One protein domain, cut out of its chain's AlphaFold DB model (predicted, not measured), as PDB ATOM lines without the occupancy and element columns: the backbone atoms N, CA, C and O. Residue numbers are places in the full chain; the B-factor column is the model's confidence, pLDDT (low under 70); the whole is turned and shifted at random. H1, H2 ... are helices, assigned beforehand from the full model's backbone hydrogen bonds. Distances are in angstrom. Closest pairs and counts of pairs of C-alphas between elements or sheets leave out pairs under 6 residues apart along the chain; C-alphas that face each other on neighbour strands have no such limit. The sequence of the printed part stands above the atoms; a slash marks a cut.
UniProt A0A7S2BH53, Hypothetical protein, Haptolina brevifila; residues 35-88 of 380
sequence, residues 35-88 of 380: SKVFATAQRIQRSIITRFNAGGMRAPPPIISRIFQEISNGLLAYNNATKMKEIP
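Overview. This is residues 35 to 88 of the 380 residues of the protein "Hypothetical protein" of Haptolina brevifila (UniProt A0A7S2BH53). The model is a long helical hairpin: H1 runs one way, a short loop of 7 residues turns the chain, and the longer H2 folds back side by side with H1, their lines only 2 degrees from each other. Residues 80 to 88, of which 80 to 86 belong to H2, stick out past H1. The printed part has 54 residues with two named helices, H1 then H2, and no named strand; the class is all helix. It is loose, with a radius of gyration of the C-alphas of 14.0 A, and a rod spanning 47 by 20 by 8 A.

Along the chain. H1 is residues 36 to 53, 25.9 A from C-alpha 36 at (221.030, 296.885, 279.954) to C-alpha 53. H2 is residues 61 to 86, 37.3 A long, ending at C-alpha 86 at (206.034, 290.662, 275.997).

Arrangement. H1 and H2 form a helical hairpin. They touch with residues 38 to 45 of H1 and 68 to 75 of H2 alone; the closest C-alphas, of Gln 45 and Phe 68, are 7.1 A apart. They run opposite ways at a shallow tilt of 2 degrees. Every O i to N i+4 pair is within hydrogen-bond range in H1, and 19 of 22 in H2.

Size, cuts and confidence. The C-alphas farthest apart, of Gly 55 and Pro 88, are 47.4 A apart. The link from H1 to H2, 7 residues, is short. The printed part has no cut. Its mean pLDDT is 90.5, and no printed residue is under 70.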
ATOM      1  N   SER A  35     217.788 299.632 277.672       84.94
ATOM      2  CA  SER A  35     217.874 298.295 278.254       84.94
ATOM      3  C   SER A  35     219.342 297.876 278.423       84.94
ATOM      4  O   SER A  35     220.205 298.146 277.579       84.94
ATOM      5  N   LYS A  36     219.649 297.224 279.553       90.19
ATOM      6  CA  LYS A  36     221.030 296.885 279.954       90.19
ATOM      7  C   LYS A  36     221.776 296.098 278.867       90.19
ATOM      8  O   LYS A  36     222.982 296.279 278.682       90.19
ATOM      9  N   VAL A  37     221.050 295.265 278.119       91.50
ATOM     10  CA  VAL A  37     221.570 294.474 276.995       91.50
ATOM     11  C   VAL A  37     222.025 295.378 275.849       91.50
ATOM     12  O   VAL A  37     223.172 295.282 275.415       91.50
ATOM     13  N   PHE A  38     221.188 296.324 275.419       91.50
ATOM     14  CA  PHE A  38     221.549 297.285 274.375       91.50
ATOM     15  C   PHE A  38     222.717 298.177 274.798       91.50
ATOM     16  O   PHE A  38     223.643 298.390 274.016       91.50
ATOM     17  N   ALA A  39     222.734 298.641 276.052       92.19
ATOM     18  CA  ALA A  39     223.860 299.406 276.586       92.19
ATOM     19  C   ALA A  39     225.176 298.603 276.540       92.19
ATOM     20  O   ALA A  39     226.235 299.151 276.223       92.19
ATOM     21  N   THR A  40     225.119 297.299 276.814       92.06
ATOM     22  CA  THR A  40     226.281 296.402 276.747       92.06
ATOM     23  C   THR A  40     226.735 296.173 275.306       92.06
ATOM     24  O   THR A  40     227.922 296.314 275.018       92.06
ATOM     25  N   ALA A  41     225.810 295.926 274.375       93.69
ATOM     26  CA  ALA A  41     226.134 295.784 272.957       93.69
ATOM     27  C   ALA A  41     226.795 297.053 272.385       93.69
ATOM     28  O   ALA A  41     227.807 296.967 271.689       93.69
ATOM     29  N   GLN A  42     226.308 298.238 272.764       93.31
ATOM     30  CA  GLN A  42     226.918 299.519 272.389       93.31
ATOM     31  C   GLN A  42     228.337 299.686 272.955       93.31
ATOM     32  O   GLN A  42     229.240 300.166 272.265       93.31
ATOM     33  N   ARG A  43     228.586 299.242 274.196       93.06
ATOM     34  CA  ARG A  43     229.943 299.227 274.777       93.06
ATOM     35  C   ARG A  43     230.884 298.310 273.994       93.06
ATOM     36  O   ARG A  43     232.040 298.681 273.782       93.06
ATOM     37  N   ILE A  44     230.399 297.157 273.533       92.88
ATOM     38  CA  ILE A  44     231.173 296.228 272.700       92.88
ATOM     39  C   ILE A  44     231.500 296.877 271.351       92.88
ATOM     40  O   ILE A  44     232.671 296.960 270.982       92.88
ATOM     41  N   GLN A  45     230.502 297.429 270.654       93.56
ATOM     42  CA  GLN A  45     230.701 298.116 269.372       93.56
ATOM     43  C   GLN A  45     231.710 299.270 269.491       93.56
ATOM     44  O   GLN A  45     232.653 299.357 268.703       93.56
ATOM     45  N   ARG A  46     231.595 300.106 270.530       93.12
ATOM     46  CA  ARG A  46     232.560 301.183 270.808       93.12
ATOM     47  C   ARG A  46     233.970 300.650 271.085       93.12
ATOM     48  O   ARG A  46     234.952 301.262 270.664       93.12
ATOM     49  N   SER A  47     234.091 299.514 271.768       88.88
ATOM     50  CA  SER A  47     235.387 298.875 272.037       88.88
ATOM     51  C   SER A  47     236.059 298.388 270.748       88.88
ATOM     52  O   SER A  47     237.263 298.564 270.574       88.88
ATOM     53  N   ILE A  48     235.277 297.860 269.802       89.75
ATOM     54  CA  ILE A  48     235.773 297.439 268.485       89.75
ATOM     55  C   ILE A  48     236.250 298.656 267.683       89.75
ATOM     56  O   ILE A  48     237.378 298.664 267.194       89.75
ATOM     57  N   ILE A  49     235.446 299.722 267.611       91.00
ATOM     58  CA  ILE A  49     235.796 300.952 266.876       91.00
ATOM     59  C   ILE A  49     237.056 301.608 267.456       91.00
ATOM     60  O   ILE A  49     237.960 301.996 266.718       91.00
ATOM     61  N   THR A  50     237.157 301.708 268.784       89.75
ATOM     62  CA  THR A  50     238.340 302.302 269.429       89.75
ATOM     63  C   THR A  50     239.607 301.485 269.168       89.75
ATOM     64  O   THR A  50     240.668 302.070 268.961       89.75
ATOM     65  N   ARG A  51     239.512 300.148 269.104       87.50
ATOM     66  CA  ARG A  51     240.637 299.284 268.714       87.50
ATOM     67  C   ARG A  51     240.978 299.362 267.232       87.50
ATOM     68  O   ARG A  51     242.161 299.298 266.909       87.50
ATOM     69  N   PHE A  52     239.988 299.542 266.361       86.25
ATOM     70  CA  PHE A  52     240.217 299.765 264.935       86.25
ATOM     71  C   PHE A  52     241.019 301.047 264.700       86.25
ATOM     72  O   PHE A  52     242.087 301.001 264.099       86.25
ATOM     73  N   ASN A  53     240.559 302.164 265.273       87.06
ATOM     74  CA  ASN A  53     241.206 303.471 265.136       87.06
ATOM     75  C   ASN A  53     242.613 303.503 265.754       87.06
ATOM     76  O   ASN A  53     243.461 304.273 265.319       87.06
ATOM     77  N   ALA A  54     242.874 302.658 266.754       85.94
ATOM     78  CA  ALA A  54     244.197 302.492 267.352       85.94
ATOM     79  C   ALA A  54     245.140 301.574 266.542       85.94
ATOM     80  O   ALA A  54     246.240 301.289 267.007       85.94
ATOM     81  N   GLY A  55     244.715 301.055 265.382       82.88
ATOM     82  CA  GLY A  55     245.511 300.139 264.554       82.88
ATOM     83  C   GLY A  55     245.636 298.716 265.115       82.88
ATOM     84  O   GLY A  55     246.465 297.936 264.652       82.88
ATOM     85  N   GLY A  56     244.819 298.352 266.111       79.38
ATOM     86  CA  GLY A  56     244.856 297.035 266.757       79.38
ATOM     87  C   GLY A  56     244.255 295.900 265.921       79.38
ATOM     88  O   GLY A  56     244.442 294.735 266.260       79.38
ATOM     89  N   MET A  57     243.543 296.220 264.837       80.88
ATOM     90  CA  MET A  57     242.966 295.252 263.902       80.88
ATOM     91  C   MET A  57     243.533 295.497 262.504       80.88
ATOM     92  O   MET A  57     243.287 296.543 261.914       80.88
ATOM     93  N   ARG A  58     244.284 294.527 261.971       77.88
ATOM     94  CA  ARG A  58     244.959 294.618 260.658       77.88
ATOM     95  C   ARG A  58     244.112 294.122 259.480       77.88
ATOM     96  O   ARG A  58     244.596 294.073 258.354       77.88
ATOM     97  N   ALA A  59     242.868 293.716 259.730       82.56
ATOM     98  CA  ALA A  59     241.975 293.206 258.697       82.56
ATOM     99  C   ALA A  59     241.358 294.351 257.866       82.56
ATOM    100  O   ALA A  59     241.089 295.423 258.412       82.56
ATOM    101  N   PRO A  60     241.088 294.140 256.564       88.06
ATOM    102  CA  PRO A  60     240.423 295.135 255.730       88.06
ATOM    103  C   PRO A  60     238.988 295.429 256.222       88.06
ATOM    104  O   PRO A  60     238.327 294.530 256.763       88.06
ATOM    105  N   PRO A  61     238.458 296.650 255.995       87.88
ATOM    106  CA  PRO A  61     237.151 297.081 256.510       87.88
ATOM    107  C   PRO A  61     235.966 296.124 256.257       87.88
ATOM    108  O   PRO A  61     235.157 295.948 257.171       87.88
ATOM    109  N   PRO A  62     235.853 295.435 255.100       90.31
ATOM    110  CA  PRO A  62     234.761 294.487 254.860       90.31
ATOM    111  C   PRO A  62     234.729 293.300 255.833       90.31
ATOM    112  O   PRO A  62     233.655 292.792 256.144       90.31
ATOM    113  N   ILE A  63     235.883 292.857 256.343       89.12
ATOM    114  CA  ILE A  63     235.954 291.752 257.312       89.12
ATOM    115  C   ILE A  63     235.502 292.233 258.690       89.12
ATOM    116  O   ILE A  63     234.760 291.541 259.380       89.12
ATOM    117  N   ILE A  64     235.893 293.447 259.071       87.69
ATOM    118  CA  ILE A  64     235.517 294.047 260.354       87.69
ATOM    119  C   ILE A  64     234.011 294.335 260.393       87.69
ATOM    120  O   ILE A  64     233.372 294.129 261.424       87.69
ATOM    121  N   SER A  65     233.420 294.725 259.259       92.31
ATOM    122  CA  SER A  65     231.968 294.891 259.125       92.31
ATOM    123  C   SER A  65     231.187 293.631 259.527       92.31
ATOM    124  O   SER A  65     230.143 293.751 260.168       92.31
ATOM    125  N   ARG A  66     231.722 292.425 259.268       93.12
ATOM    126  CA  ARG A  66     231.078 291.161 259.672       93.12
ATOM    127  C   ARG A  66     230.914 291.030 261.184       93.12
ATOM    128  O   ARG A  66     229.900 290.521 261.637       93.12
ATOM    129  N   ILE A  67     231.850 291.548 261.979       92.56
ATOM    130  CA  ILE A  67     231.738 291.517 263.448       92.56
ATOM    131  C   ILE A  67     230.519 292.333 263.902       92.56
ATOM    132  O   ILE A  67     229.759 291.906 264.766       92.56
ATOM    133  N   PHE A  68     230.298 293.501 263.290       93.56
ATOM    134  CA  PHE A  68     229.129 294.330 263.585       93.56
ATOM    135  C   PHE A  68     227.824 293.678 263.123       93.56
ATOM    136  O   PHE A  68     226.815 293.806 263.817       93.56
ATOM    137  N   GLN A  69     227.845 292.957 261.996       94.94
ATOM    138  CA  GLN A  69     226.702 292.173 261.524       94.94
ATOM    139  C   GLN A  69     226.326 291.083 262.531       94.94
ATOM    140  O   GLN A  69     225.164 291.007 262.912       94.94
ATOM    141  N   GLU A  70     227.293 290.322 263.052       94.56
ATOM    142  CA  GLU A  70     227.016 289.289 264.060       94.56
ATOM    143  C   GLU A  70     226.458 289.871 265.366       94.56
ATOM    144  O   GLU A  70     225.504 289.342 265.934       94.56
ATOM    145  N   ILE A  71     226.974 291.020 265.815       94.56
ATOM    146  CA  ILE A  71     226.411 291.721 266.981       94.56
ATOM    147  C   ILE A  71     224.968 292.172 266.704       94.56
ATOM    148  O   ILE A  71     224.105 292.058 267.575       94.56
ATOM    149  N   SER A  72     224.691 292.671 265.497       95.38
ATOM    150  CA  SER A  72     223.341 293.066 265.085       95.38
ATOM    151  C   SER A  72     222.391 291.867 265.020       95.38
ATOM    152  O   SER A  72     221.251 291.976 265.470       95.38
ATOM    153  N   ASN A  73     222.855 290.720 264.519       96.44
ATOM    154  CA  ASN A  73     222.098 289.468 264.502       96.44
ATOM    155  C   ASN A  73     221.772 289.002 265.930       96.44
ATOM    156  O   ASN A  73     220.637 288.618 266.207       96.44
ATOM    157  N   GLY A  74     222.727 289.116 266.860       94.25
ATOM    158  CA  GLY A  74     222.506 288.816 268.278       94.25
ATOM    159  C   GLY A  74     221.458 289.724 268.934       94.25
ATOM    160  O   GLY A  74     220.572 289.246 269.640       94.25
ATOM    161  N   LEU A  75     221.498 291.032 268.658       95.31
ATOM    162  CA  LEU A  75     220.477 291.984 269.119       95.31
ATOM    163  C   LEU A  75     219.098 291.713 268.501       95.31
ATOM    164  O   LEU A  75     218.083 291.858 269.180       95.31
ATOM    165  N   LEU A  76     219.046 291.308 267.230       95.62
ATOM    166  CA  LEU A  76     217.803 290.911 266.573       95.62
ATOM    167  C   LEU A  76     217.192 289.675 267.247       95.62
ATOM    168  O   LEU A  76     215.998 289.677 267.542       95.62
ATOM    169  N   ALA A  77     218.008 288.659 267.541       94.38
ATOM    170  CA  ALA A  77     217.572 287.469 268.269       94.38
ATOM    171  C   ALA A  77     217.054 287.818 269.673       94.38
ATOM    172  O   ALA A  77     215.981 287.358 270.057       94.38
ATOM    173  N   TYR A  78     217.754 288.701 270.397       93.75
ATOM    174  CA  TYR A  78     217.296 289.215 271.689       93.75
ATOM    175  C   TYR A  78     215.924 289.892 271.583       93.75
ATOM    176  O   TYR A  78     215.017 289.547 272.332       93.75
ATOM    177  N   ASN A  79     215.731 290.794 270.616       94.00
ATOM    178  CA  ASN A  79     214.445 291.470 270.426       94.00
ATOM    179  C   ASN A  79     213.316 290.501 270.070       94.00
ATOM    180  O   ASN A  79     212.181 290.704 270.489       94.00
ATOM    181  N   ASN A  80     213.602 289.459 269.290       94.25
ATOM    182  CA  ASN A  80     212.609 288.436 268.978       94.25
ATOM    183  C   ASN A  80     212.213 287.645 270.233       94.25
ATOM    184  O   ASN A  80     211.024 287.430 270.449       94.25
ATOM    185  N   ALA A  81     213.174 287.297 271.093       92.44
ATOM    186  CA  ALA A  81     212.888 286.666 272.382       92.44
ATOM    187  C   ALA A  81     212.087 287.595 273.313       92.44
ATOM    188  O   ALA A  81     211.111 287.168 273.924       92.44
ATOM    189  N   THR A  82     212.433 288.886 273.367       92.00
ATOM    190  CA  THR A  82     211.672 289.893 274.122       92.00
ATOM    191  C   THR A  82     210.233 289.997 273.628       92.00
ATOM    192  O   THR A  82     209.324 289.988 274.446       92.00
ATOM    193  N   LYS A  83     210.000 290.007 272.310       91.00
ATOM    194  CA  LYS A  83     208.641 290.024 271.746       91.00
ATOM    195  C   LYS A  83     207.825 288.800 272.149       91.00
ATOM    196  O   LYS A  83     206.658 288.955 272.471       91.00
ATOM    197  N   MET A  84     208.425 287.608 272.137       89.81
ATOM    198  CA  MET A  84     207.736 286.392 272.583       89.81
ATOM    199  C   MET A  84     207.335 286.478 274.057       89.81
ATOM    200  O   MET A  84     206.251 286.040 274.414       89.81
ATOM    201  N   LYS A  85     208.180 287.088 274.893       89.62
ATOM    202  CA  LYS A  85     207.886 287.300 276.313       89.62
ATOM    203  C   LYS A  85     206.847 288.401 276.563       89.62
ATOM    204  O   LYS A  85     206.055 288.302 277.492       89.62
ATOM    205  N   GLU A  86     206.890 289.484 275.794       89.12
ATOM    206  CA  GLU A  86     206.034 290.662 275.997       89.12
ATOM    207  C   GLU A  86     204.643 290.519 275.377       89.12
ATOM    208  O   GLU A  86     203.722 291.219 275.795       89.12
ATOM    209  N   ILE A  87     204.492 289.648 274.379       90.38
ATOM    210  CA  ILE A  87     203.237 289.427 273.658       90.38
ATOM    211  C   ILE A  87     202.698 288.044 274.052       90.38
ATOM    212  O   ILE A  87     202.869 287.088 273.291       90.38
ATOM    213  N   PRO A  88     202.063 287.914 275.234       88.06
ATOM    214  CA  PRO A  88     201.407 286.674 275.617       88.06
ATOM    215  C   PRO A  88     200.194 286.409 274.723       88.06
ATOM    216  O   PRO A  88     199.692 287.296 274.015       88.06
TER     217      PRO A  88